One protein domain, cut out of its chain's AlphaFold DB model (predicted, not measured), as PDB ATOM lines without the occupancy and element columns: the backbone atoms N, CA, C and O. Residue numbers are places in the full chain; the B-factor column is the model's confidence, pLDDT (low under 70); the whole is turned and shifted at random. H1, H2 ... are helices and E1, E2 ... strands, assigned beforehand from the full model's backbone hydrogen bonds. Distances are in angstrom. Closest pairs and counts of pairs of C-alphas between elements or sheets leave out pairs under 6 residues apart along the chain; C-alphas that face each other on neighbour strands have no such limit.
ATOM      1  N   ALA A 106      96.854  48.671  86.049       86.44
ATOM      2  CA  ALA A 106      98.104  48.470  86.780       86.44
ATOM      3  C   ALA A 106      98.938  49.760  86.857       86.44
ATOM      4  O   ALA A 106      99.342  50.166  87.944       86.44
ATOM      5  N   LEU A 107      99.102  50.454  85.726       88.44
ATOM      6  CA  LEU A 107      99.820  51.726  85.659       88.44
ATOM      7  C   LEU A 107      99.096  52.823  86.455       88.44
ATOM      8  O   LEU A 107      99.723  53.575  87.196       88.44
ATOM      9  N   SER A 108      97.765  52.893  86.362       91.00
ATOM     10  CA  SER A 108      96.974  53.842  87.155       91.00
ATOM     11  C   SER A 108      97.139  53.617  88.666       91.00
ATOM     12  O   SER A 108      97.219  54.582  89.431       91.00
ATOM     13  N   ALA A 109      97.200  52.358  89.111       91.44
ATOM     14  CA  ALA A 109      97.416  52.005  90.513       91.44
ATOM     15  C   ALA A 109      98.844  52.335  90.978       91.44
ATOM     16  O   ALA A 109      99.031  52.858  92.081       91.44
ATOM     17  N   GLU A 110      99.844  52.088  90.132       93.25
ATOM     18  CA  GLU A 110     101.238  52.450  90.397       93.25
ATOM     19  C   GLU A 110     101.402  53.966  90.550       93.25
ATOM     20  O   GLU A 110     101.932  54.422  91.564       93.25
ATOM     21  N   ILE A 111     100.871  54.751  89.606       94.00
ATOM     22  CA  ILE A 111     100.887  56.221  89.655       94.00
ATOM     23  C   ILE A 111     100.255  56.724  90.953       94.00
ATOM     24  O   ILE A 111     100.837  57.564  91.639       94.00
ATOM     25  N   SER A 112      99.092  56.179  91.320       93.38
ATOM     26  CA  SER A 112      98.389  56.560  92.550       93.38
ATOM     27  C   SER A 112      99.228  56.260  93.797       93.38
ATOM     28  O   SER A 112      99.323  57.088  94.701       93.38
ATOM     29  N   THR A 113      99.883  55.096  93.828       94.88
ATOM     30  CA  THR A 113     100.744  54.670  94.942       94.88
ATOM     31  C   THR A 113     101.979  55.561  95.069       94.88
ATOM     32  O   THR A 113     102.309  56.012  96.167       94.88
ATOM     33  N   LEU A 114     102.648  55.853  93.949       94.25
ATOM     34  CA  LEU A 114     103.821  56.724  93.907       94.25
ATOM     35  C   LEU A 114     103.477  58.149  94.339       94.25
ATOM     36  O   LEU A 114     104.182  58.719  95.167       94.25
ATOM     37  N   ALA A 115     102.384  58.708  93.820       94.69
ATOM     38  CA  ALA A 115     101.963  60.060  94.158       94.69
ATOM     39  C   ALA A 115     101.611  60.188  95.649       94.69
ATOM     40  O   ALA A 115     102.096  61.104  96.315       94.69
ATOM     41  N   ALA A 116     100.854  59.229  96.198       93.75
ATOM     42  CA  ALA A 116     100.477  59.210  97.612       93.75
ATOM     43  C   ALA A 116     101.678  59.060  98.562       93.75
ATOM     44  O   ALA A 116     101.649  59.587  99.674       93.75
ATOM     45  N   ALA A 117     102.744  58.375  98.135       94.44
ATOM     46  CA  ALA A 117     103.982  58.264  98.906       94.44
ATOM     47  C   ALA A 117     104.769  59.587  98.972       94.44
ATOM     48  O   ALA A 117     105.595  59.771  99.867       94.44
ATOM     49  N   VAL A 118     104.530  60.503  98.029       95.12
ATOM     50  CA  VAL A 118     105.207  61.800  97.961       95.12
ATOM     51  C   VAL A 118     104.419  62.862  98.720       95.12
ATOM     52  O   VAL A 118     104.963  63.495  99.629       95.12
ATOM     53  N   ALA A 119     103.154  63.070  98.356       94.06
ATOM     54  CA  ALA A 119     102.317  64.121  98.921       94.06
ATOM     55  C   ALA A 119     100.840  63.718  98.926       94.06
ATOM     56  O   ALA A 119     100.370  62.975  98.064       94.06
ATOM     57  N   SER A 120     100.083  64.259  99.879       92.94
ATOM     58  CA  SER A 120      98.623  64.176  99.841       92.94
ATOM     59  C   SER A 120      98.053  65.271  98.932       92.94
ATOM     60  O   SER A 120      98.533  66.405  98.997       92.94
ATOM     61  N   PRO A 121      97.030  64.969  98.112       91.75
ATOM     62  CA  PRO A 121      96.304  65.993  97.369       91.75
ATOM     63  C   PRO A 121      95.706  67.055  98.299       91.75
ATOM     64  O   PRO A 121      95.427  66.791  99.475       91.75
ATOM     65  N   VAL A 122      95.472  68.253  97.766       92.19
ATOM     66  CA  VAL A 122      94.750  69.296  98.502       92.19
ATOM     67  C   VAL A 122      93.321  68.847  98.799       92.19
ATOM     68  O   VAL A 122      92.726  68.048  98.082       92.19
ATOM     69  N   HIS A 123      92.751  69.376  99.882       89.06
ATOM     70  CA  HIS A 123      91.353  69.116 100.208       89.06
ATOM     71  C   HIS A 123      90.437  69.645  99.083       89.06
ATOM     72  O   HIS A 123      90.673  70.767  98.630       89.06
ATOM     73  N   PRO A 124      89.352  68.940  98.698       87.25
ATOM     74  CA  PRO A 124      88.484  69.334  97.578       87.25
ATOM     75  C   PRO A 124      87.953  70.773  97.647       87.25
ATOM     76  O   PRO A 124      87.785  71.456  96.644       87.25
ATOM     77  N   SER A 125      87.741  71.289  98.860       87.94
ATOM     78  CA  SER A 125      87.303  72.675  99.078       87.94
ATOM     79  C   SER A 125      88.340  73.746  98.699       87.94
ATOM     80  O   SER A 125      88.016  74.926  98.775       87.94
ATOM     81  N   ARG A 126      89.581  73.352  98.386       82.94
ATOM     82  CA  ARG A 126      90.735  74.218  98.091       82.94
ATOM     83  C   ARG A 126      91.305  74.004  96.687       82.94
ATOM     84  O   ARG A 126      92.312  74.606  96.339       82.94
ATOM     85  N   GLU A 127      90.674  73.169  95.864       84.12
ATOM     86  CA  GLU A 127      91.140  72.880  94.497       84.12
ATOM     87  C   GLU A 127      91.168  74.123  93.592       84.12
ATOM     88  O   GLU A 127      91.931  74.163  92.634       84.12
ATOM     89  N   ASN A 128      90.378  75.150  93.922       84.88
ATOM     90  CA  ASN A 128      90.315  76.418  93.188       84.88
ATOM     91  C   ASN A 128      91.170  77.534  93.814       84.88
ATOM     92  O   ASN A 128      91.083  78.685  93.377       84.88
ATOM     93  N   ASP A 129      91.950  77.235  94.857       85.44
ATOM     94  CA  ASP A 129      92.795  78.233  95.510       85.44
ATOM     95  C   ASP A 129      93.930  78.673  94.569       85.44
ATOM     96  O   ASP A 129      94.494  77.880  93.811       85.44
ATOM     97  N   ALA A 130      94.307  79.953  94.643       79.19
ATOM     98  CA  ALA A 130      95.442  80.491  93.899       79.19
ATOM     99  C   ALA A 130      96.745  79.829  94.391       79.19
ATOM    100  O   ALA A 130      97.298  80.218  95.417       79.19
ATOM    101  N   GLY A 131      97.204  78.797  93.679       83.06
ATOM    102  CA  GLY A 131      98.359  77.972  94.054       83.06
ATOM    103  C   GLY A 131      98.098  76.462  94.029       83.06
ATOM    104  O   GLY A 131      99.044  75.692  94.191       83.06
ATOM    105  N   ALA A 132      96.848  76.043  93.807       89.81
ATOM    106  CA  ALA A 132      96.511  74.668  93.472       89.81
ATOM    107  C   ALA A 132      96.972  74.352  92.040       89.81
ATOM    108  O   ALA A 132      96.700  75.104  91.104       89.81
ATOM    109  N   VAL A 133      97.703  73.250  91.886       91.81
ATOM    110  CA  VAL A 133      98.288  72.815  90.620       91.81
ATOM    111  C   VAL A 133      97.834  71.397  90.315       91.81
ATOM    112  O   VAL A 133      98.011  70.479  91.118       91.81
ATOM    113  N   GLU A 134      97.254  71.218  89.137       93.75
ATOM    114  CA  GLU A 134      96.835  69.920  88.625       93.75
ATOM    115  C   GLU A 134      98.052  69.133  88.123       93.75
ATOM    116  O   GLU A 134      98.834  69.635  87.315       93.75
ATOM    117  N   VAL A 135      98.211  67.886  88.558       93.69
ATOM    118  CA  VAL A 135      99.239  66.980  88.032       93.69
ATOM    119  C   VAL A 135      98.570  65.929  87.155       93.69
ATOM    120  O   VAL A 135      97.714  65.169  87.615       93.69
ATOM    121  N   GLN A 136      98.966  65.870  85.885       93.44
ATOM    122  CA  GLN A 136      98.448  64.912  84.908       93.44
ATOM    123  C   GLN A 136      99.560  64.013  84.375       93.44
ATOM    124  O   GLN A 136     100.655  64.481  84.072       93.44
ATOM    125  N   VAL A 137      99.249  62.735  84.169       93.19
ATOM    126  CA  VAL A 137     100.110  61.803  83.431       93.19
ATOM    127  C   VAL A 137      99.504  61.558  82.057       93.19
ATOM    128  O   VAL A 137      98.300  61.336  81.917       93.19
ATOM    129  N   CYS A 138     100.348  61.641  81.035       91.62
ATOM    130  CA  CYS A 138     100.007  61.444  79.639       91.62
ATOM    131  C   CYS A 138     100.897  60.365  79.034       91.62
ATOM    132  O   CYS A 138     102.094  60.565  78.825       91.62
ATOM    133  N   THR A 139     100.287  59.225  78.736       91.94
ATOM    134  CA  THR A 139     100.935  58.131  78.026       91.94
ATOM    135  C   THR A 139     100.853  58.398  76.530       91.94
ATOM    136  O   THR A 139      99.774  58.322  75.933       91.94
ATOM    137  N   MET A 140     102.002  58.722  75.949       92.00
ATOM    138  CA  MET A 140     102.173  59.023  74.535       92.00
ATOM    139  C   MET A 140     102.157  57.735  73.724       92.00
ATOM    140  O   MET A 140     102.912  56.803  74.021       92.00
ATOM    141  N   ARG A 141     101.332  57.689  72.678       90.88
ATOM    142  CA  ARG A 141     101.307  56.559  71.742       90.88
ATOM    143  C   ARG A 141     101.646  57.003  70.319       90.88
ATOM    144  O   ARG A 141     101.367  58.142  69.946       90.88
ATOM    145  N   PRO A 142     102.255  56.129  69.502       92.19
ATOM    146  CA  PRO A 142     102.437  56.396  68.086       92.19
ATOM    147  C   PRO A 142     101.090  56.581  67.388       92.19
ATOM    148  O   PRO A 142     100.102  55.910  67.698       92.19
ATOM    149  N   VAL A 143     101.070  57.469  66.396       91.25
ATOM    150  CA  VAL A 143      99.912  57.664  65.519       91.25
ATOM    151  C   VAL A 143      99.562  56.323  64.852       91.25
ATOM    152  O   VAL A 143     100.470  55.631  64.393       91.25
ATOM    153  N   PRO A 144      98.273  55.940  64.793       92.44
ATOM    154  CA  PRO A 144      97.083  56.756  65.045       92.44
ATOM    155  C   PRO A 144      96.458  56.561  66.432       92.44
ATOM    156  O   PRO A 144      95.345  57.038  66.666       92.44
ATOM    157  N   LEU A 145      97.133  55.855  67.340       91.69
ATOM    158  CA  LEU A 145      96.600  55.565  68.664       91.69
ATOM    159  C   LEU A 145      96.501  56.858  69.496       91.69
ATOM    160  O   LEU A 145      97.487  57.586  69.604       91.69
ATOM    161  N   PRO A 146      95.343  57.163  70.108       90.38
ATOM    162  CA  PRO A 146      95.199  58.336  70.967       90.38
ATOM    163  C   PRO A 146      96.039  58.231  72.237       90.38
ATOM    164  O   PRO A 146      96.105  57.173  72.862       90.38
ATOM    165  N   ASP A 147      96.605  59.343  72.695       91.00
ATOM    166  CA  ASP A 147      97.270  59.394  73.999       91.00
ATOM    167  C   ASP A 147      96.285  59.056  75.131       91.00
ATOM    168  O   ASP A 147      95.112  59.437  75.093       91.00
ATOM    169  N   ALA A 148      96.759  58.352  76.159       89.44
ATOM    170  CA  ALA A 148      95.992  58.172  77.394       89.44
ATOM    171  C   ALA A 148      96.329  59.311  78.349       89.44
ATOM    172  O   ALA A 148      97.498  59.627  78.554       89.44
ATOM    173  N   ARG A 149      95.307  59.923  78.946       88.50
ATOM    174  CA  ARG A 149      95.476  61.004  79.921       88.50
ATOM    175  C   ARG A 149      94.788  60.631  81.215       88.50
ATOM    176  O   ARG A 149      93.659  60.148  81.186       88.50
ATOM    177  N   SER A 150      95.448  60.897  82.333       89.81
ATOM    178  CA  SER A 150      94.869  60.697  83.655       89.81
ATOM    179  C   SER A 150      95.250  61.818  84.604       89.81
ATOM    180  O   SER A 150      96.395  62.279  84.619       89.81
ATOM    181  N   LEU A 151      94.273  62.235  85.404       92.50
ATOM    182  CA  LEU A 151      94.478  63.121  86.539       92.50
ATOM    183  C   LEU A 151      95.074  62.309  87.689       92.50
ATOM    184  O   LEU A 151      94.474  61.334  88.136       92.50
ATOM    185  N   VAL A 152      96.237  62.730  88.175       92.75
ATOM    186  CA  VAL A 152      96.863  62.150  89.372       92.75
ATOM    187  C   VAL A 152      96.259  62.767  90.629       92.75
ATOM    188  O   VAL A 152      95.923  62.064  91.577       92.75
ATOM    189  N   GLY A 153      96.112  64.090  90.624       93.31
ATOM    190  CA  GLY A 153      95.568  64.855  91.733       93.31
ATOM    191  C   GLY A 153      95.866  66.342  91.592       93.31
ATOM    192  O   GLY A 153      96.544  66.775  90.656       93.31
ATOM    193  N   ILE A 154      95.356  67.116  92.543       94.44
ATOM    194  CA  ILE A 154      95.609  68.550  92.665       94.44
ATOM    195  C   ILE A 154      96.442  68.760  93.929       94.44
ATOM    196  O   ILE A 154      96.110  68.228  94.989       94.44
ATOM    197  N   TYR A 155      97.534  69.508  93.818       93.88
ATOM    198  CA  TYR A 155      98.536  69.674  94.873       93.88
ATOM    199  C   TYR A 155      98.869  71.152  95.081       93.88
ATOM    200  O   TYR A 155      98.610  71.983  94.212       93.88
ATOM    201  N   ALA A 156      99.467  71.495  96.222       91.81
ATOM    202  CA  ALA A 156     100.144  72.784  96.357       91.81
ATOM    203  C   ALA A 156     101.341  72.833  95.392       91.81
ATOM    204  O   ALA A 156     101.938  71.795  95.125       91.81
ATOM    205  N   ALA A 157     101.714  74.013  94.889       89.31
ATOM    206  CA  ALA A 157     102.750  74.152  93.857       89.31
ATOM    207  C   ALA A 157     104.061  73.381  94.144       89.31
ATOM    208  O   ALA A 157     104.531  72.644  93.281       89.31
ATOM    209  N   GLU A 158     104.605  73.477  95.364       89.12
ATOM    210  CA  GLU A 158     105.832  72.761  95.762       89.12
ATOM    211  C   GLU A 158     105.648  71.231  95.751       89.12
ATOM    212  O   GLU A 158     106.497  70.483  95.262       89.12
ATOM    213  N   ASP A 159     104.500  70.752  96.236       94.25
ATOM    214  CA  ASP A 159     104.165  69.330  96.218       94.25
ATOM    215  C   ASP A 159     103.901  68.821  94.799       94.25
ATOM    216  O   ASP A 159     104.290  67.702  94.473       94.25
ATOM    217  N   ALA A 160     103.293  69.640  93.940       93.25
ATOM    218  CA  ALA A 160     103.018  69.306  92.549       93.25
ATOM    219  C   ALA A 160     104.317  69.061  91.771       93.25
ATOM    220  O   ALA A 160     104.428  68.058  91.066       93.25
ATOM    221  N   GLU A 161     105.313  69.937  91.934       92.19
ATOM    222  CA  GLU A 161     106.637  69.773  91.325       92.19
ATOM    223  C   GLU A 161     107.333  68.505  91.826       92.19
ATOM    224  O   GLU A 161     107.888  67.741  91.033       92.19
ATOM    225  N   ARG A 162     107.250  68.226  93.131       93.94
ATOM    226  CA  ARG A 162     107.852  67.034  93.738       93.94
ATOM    227  C   ARG A 162     107.182  65.741  93.266       93.94
ATOM    228  O   ARG A 162     107.880  64.791  92.909       93.94
ATOM    229  N   VAL A 163     105.848  65.702  93.226       95.44
ATOM    230  CA  VAL A 163     105.065  64.567  92.703       95.44
ATOM    231  C   VAL A 163     105.390  64.348  91.229       95.44
ATOM    232  O   VAL A 163     105.714  63.227  90.838       95.44
ATOM    233  N   ALA A 164     105.373  65.408  90.419       94.19
ATOM    234  CA  ALA A 164     105.696  65.316  89.001       94.19
ATOM    235  C   ALA A 164     107.134  64.844  88.760       94.19
ATOM    236  O   ALA A 164     107.345  63.980  87.914       94.19
ATOM    237  N   GLY A 165     108.103  65.338  89.538       94.25
ATOM    238  CA  GLY A 165     109.501  64.902  89.507       94.25
ATOM    239  C   GLY A 165     109.664  63.405  89.748       94.25
ATOM    240  O   GLY A 165     110.339  62.716  88.982       94.25
ATOM    241  N   VAL A 166     109.006  62.879  90.785       95.81
ATOM    242  CA  VAL A 166     109.057  61.445  91.104       95.81
ATOM    243  C   VAL A 166     108.383  60.608  90.022       95.81
ATOM    244  O   VAL A 166     108.943  59.587  89.618       95.81
ATOM    245  N   LEU A 167     107.212  61.026  89.536       95.00
ATOM    246  CA  LEU A 167     106.497  60.307  88.482       95.00
ATOM    247  C   LEU A 167     107.285  60.297  87.170       95.00
ATOM    248  O   LEU A 167     107.457  59.235  86.586       95.00
ATOM    249  N   ALA A 168     107.822  61.439  86.742       94.25
ATOM    250  CA  ALA A 168     108.658  61.535  85.549       94.25
ATOM    251  C   ALA A 168     109.877  60.607  85.641       94.25
ATOM    252  O   ALA A 168     110.111  59.801  84.743       94.25
ATOM    253  N   TYR A 169     110.588  60.627  86.772       94.44
ATOM    254  CA  TYR A 169     111.738  59.750  86.988       94.44
ATOM    255  C   TYR A 169     111.368  58.260  86.957       94.44
ATOM    256  O   TYR A 169     112.072  57.459  86.346       94.44
ATOM    257  N   ARG A 170     110.269  57.868  87.616       94.06
ATOM    258  CA  ARG A 170     109.855  56.458  87.708       94.06
ATOM    259  C   ARG A 170     109.296  55.907  86.405       94.06
ATOM    260  O   ARG A 170     109.571  54.757  86.087       94.06
ATOM    261  N   LEU A 171     108.549  56.722  85.669       90.75
ATOM    262  CA  LEU A 171     107.924  56.333  84.407       90.75
ATOM    263  C   LEU A 171     108.864  56.485  83.202       90.75
ATOM    264  O   LEU A 171     108.476  56.133  82.092       90.75
ATOM    265  N   GLY A 172     110.071  57.035  83.394       89.94
ATOM    266  CA  GLY A 172     110.972  57.380  82.290       89.94
ATOM    267  C   GLY A 172     110.373  58.445  81.367       89.94
ATOM    268  O   GLY A 172     110.518  58.357  80.151       89.94
ATOM    269  N   GLY A 173     109.634  59.393  81.944       89.06
ATOM    270  CA  GLY A 173     108.936  60.454  81.231       89.06
ATOM    271  C   GLY A 173     109.559  61.832  81.425       89.06
ATOM    272  O   GLY A 173     110.363  62.056  82.328       89.06
ATOM    273  N   ASP A 174     109.113  62.771  80.602       92.44
ATOM    274  CA  ASP A 174     109.508  64.172  80.633       92.44
ATOM    275  C   ASP A 174     108.395  65.040  81.222       92.44
ATOM    276  O   ASP A 174     107.202  64.820  80.995       92.44
ATOM    277  N   ILE A 175     108.788  66.071  81.966       91.62
ATOM    278  CA  ILE A 175     107.852  67.055  82.505       91.62
ATOM    279  C   ILE A 175     107.683  68.174  81.486       91.62
ATOM    280  O   ILE A 175     108.632  68.882  81.158       91.62
ATOM    281  N   SER A 176     106.448  68.372  81.038       83.69
ATOM    282  CA  SER A 176     106.033  69.556  80.300       83.69
ATOM    283  C   SER A 176     105.320  70.508  81.263       83.69
ATOM    284  O   SER A 176     104.198  70.226  81.709       83.69
ATOM    285  N   PRO A 177     105.955  71.627  81.652       67.50
ATOM    286  CA  PRO A 177     105.297  72.610  82.490       67.50
ATOM    287  C   PRO A 177     104.274  73.388  81.649       67.50
ATOM    288  O   PRO A 177     104.619  73.997  80.635       67.50
ATOM    289  N   ALA A 178     103.018  73.437  82.103       66.94
ATOM    290  CA  ALA A 178     101.996  74.350  81.587       66.94
ATOM    291  C   ALA A 178     101.670  75.414  82.658       66.94
ATOM    292  O   ALA A 178     100.550  75.462  83.178       66.94
ATOM    293  N   PRO A 179     102.639  76.283  83.019       56.44
ATOM    294  CA  PRO A 179     102.538  77.151  84.192       56.44
ATOM    295  C   PRO A 179     101.403  78.176  84.073       56.44
ATOM    296  O   PRO A 179     100.793  78.542  85.070       56.44
ATOM    297  N   SER A 180     101.045  78.586  82.852       57.53
ATOM    298  CA  SER A 180      99.919  79.494  82.595       57.53
ATOM    299  C   SER A 180      98.539  78.853  82.789       57.53
ATOM    300  O   SER A 180      97.534  79.552  82.706       57.53
ATOM    301  N   GLN A 181      98.474  77.534  82.989       70.19
ATOM    302  CA  GLN A 181      97.233  76.767  83.137       70.19
ATOM    303  C   GLN A 181      97.080  76.154  84.536       70.19
ATOM    304  O   GLN A 181      96.123  75.421  84.755       70.19
ATOM    305  N   GLY A 182      98.009  76.423  85.466       84.88
ATOM    306  CA  GLY A 182      97.991  75.800  86.793       84.88
ATOM    307  C   GLY A 182      98.132  74.279  86.726       84.88
ATOM    308  O   GLY A 182      97.500  73.570  87.501       84.88
ATOM    309  N   ARG A 183      98.920  73.765  85.770       90.50
ATOM    310  CA  ARG A 183      99.040  72.327  85.511       90.50
ATOM    311  C   ARG A 183     100.475  71.907  85.204       90.50
ATOM    312  O   ARG A 183     101.188  72.586  84.465       90.50
ATOM    313  N   ILE A 184     100.858  70.738  85.706       91.75
ATOM    314  CA  ILE A 184     102.082  70.021  85.344       91.75
ATOM    315  C   ILE A 184     101.692  68.725  84.634       91.75
ATOM    316  O   ILE A 184     100.882  67.948  85.141       91.75
ATOM    317  N   GLN A 185     102.259  68.495  83.450       92.94
ATOM    318  CA  GLN A 185     101.946  67.335  82.623       92.94
ATOM    319  C   GLN A 185     103.195  66.469  82.456       92.94
ATOM    320  O   GLN A 185     104.227  66.945  81.991       92.94
ATOM    321  N   ILE A 186     103.110  65.200  82.844       94.12
ATOM    322  CA  ILE A 186     104.175  64.215  82.653       94.12
ATOM    323  C   ILE A 186     103.874  63.442  81.374       94.12
ATOM    324  O   ILE A 186     102.839  62.784  81.286       94.12
ATOM    325  N   HIS A 187     104.770  63.506  80.397       93.56
ATOM    326  CA  HIS A 187     104.689  62.730  79.165       93.56
ATOM    327  C   HIS A 187     105.606  61.523  79.271       93.56
ATOM    328  O   HIS A 187     106.802  61.682  79.475       93.56
ATOM    329  N   HIS A 188     105.073  60.319  79.101       91.94
ATOM    330  CA  HIS A 188     105.895  59.113  79.031       91.94
ATOM    331  C   HIS A 188     105.430  58.228  77.870       91.94
ATOM    332  O   HIS A 188     104.243  58.246  77.535       91.94
ATOM    333  N   PRO A 189     106.330  57.475  77.221       90.69
ATOM    334  CA  PRO A 189     105.942  56.569  76.149       90.69
ATOM    335  C   PRO A 189     105.091  55.412  76.689       90.69
ATOM    336  O   PRO A 189     105.295  54.939  77.810       90.69
ATOM    337  N   ALA A 190     104.132  54.955  75.886       88.50
ATOM    338  CA  ALA A 190     103.422  53.709  76.145       88.50
ATOM    339  C   ALA A 190     104.358  52.507  76.010       88.50
ATOM    340  O   ALA A 190     105.159  52.447  75.076       88.50
TER     341      ALA A 190
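AT A GLANCE: This is residues 106 to 190 of the 273 residues of an uncharacterized protein of Rhodococcus fascians D188 (UniProt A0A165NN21). A strongly twisted sheet of four strands has two helices over one face, with no named helix on the opposite face: H2 covers the inner strands E1 and E4, and H1 packs on H2 and covers the edge strand E2. The 85 printed residues hold, in chain order, H1 E1 E2 H2 E3 E4; the mixed sheet runs E2 E1 E4 E3. The class is mixed, helices and strands, in two layers, helices on one face of a sheet. The whole is compact, with a radius of gyration of the C-alphas of 12.5 A and spans of 38 by 27 by 19 A.

HOW THE PARTS SIT: E1, residues 132 to 140, is parallel to E4, residues 183 to 189, with N 138 and O 186 2.8 A apart. E2, residues 148 to 156, forms a hairpin with E1; N 135 and O 153 are 2.9 A apart. E3, residues 174 to 178, forms a hairpin with E4; N 176 and O 185 are 2.8 A apart. H2, residues 157 to 171, runs along the strands over E1 and E4, at a height over the sheet of 7.7 A; its closest C-alphas to E4 are those of Ala 168 and Ile 186, 6.0 A. E2, H2 and E3 form a split strand-helix-strand unit, two strands running the same way with E1 and E4 between them, and its crossover is right-handed. H1, residues 106 to 118, is on the same face, over E2. H1 and H2 touch, closest at the C-alphas of Ala 115 and Val 163, 5.7 A, at a steep tilt of 42 degrees, opposite ways. In both helices every O i to N i+4 pair is within hydrogen-bond range.

IN THESE COORDINATES: H1 begins at C-alpha 106 (98.104, 48.470, 86.780) and spans 18.8 A; H2 spans 20.8 A. E1 spans 25.2 A, E2 24.3 A, E3 12.7 A and E4 19.6 A, ending at C-alpha 189 (105.942, 56.569, 76.149).

THE WHOLE: The C-alphas farthest apart, of Ser 125 and Val 143, are 38.9 A apart. The printed part has no cut, and the link from H1 to E1, residues 119 to 131, is long. Residues 177 to 180 have pLDDT under 70.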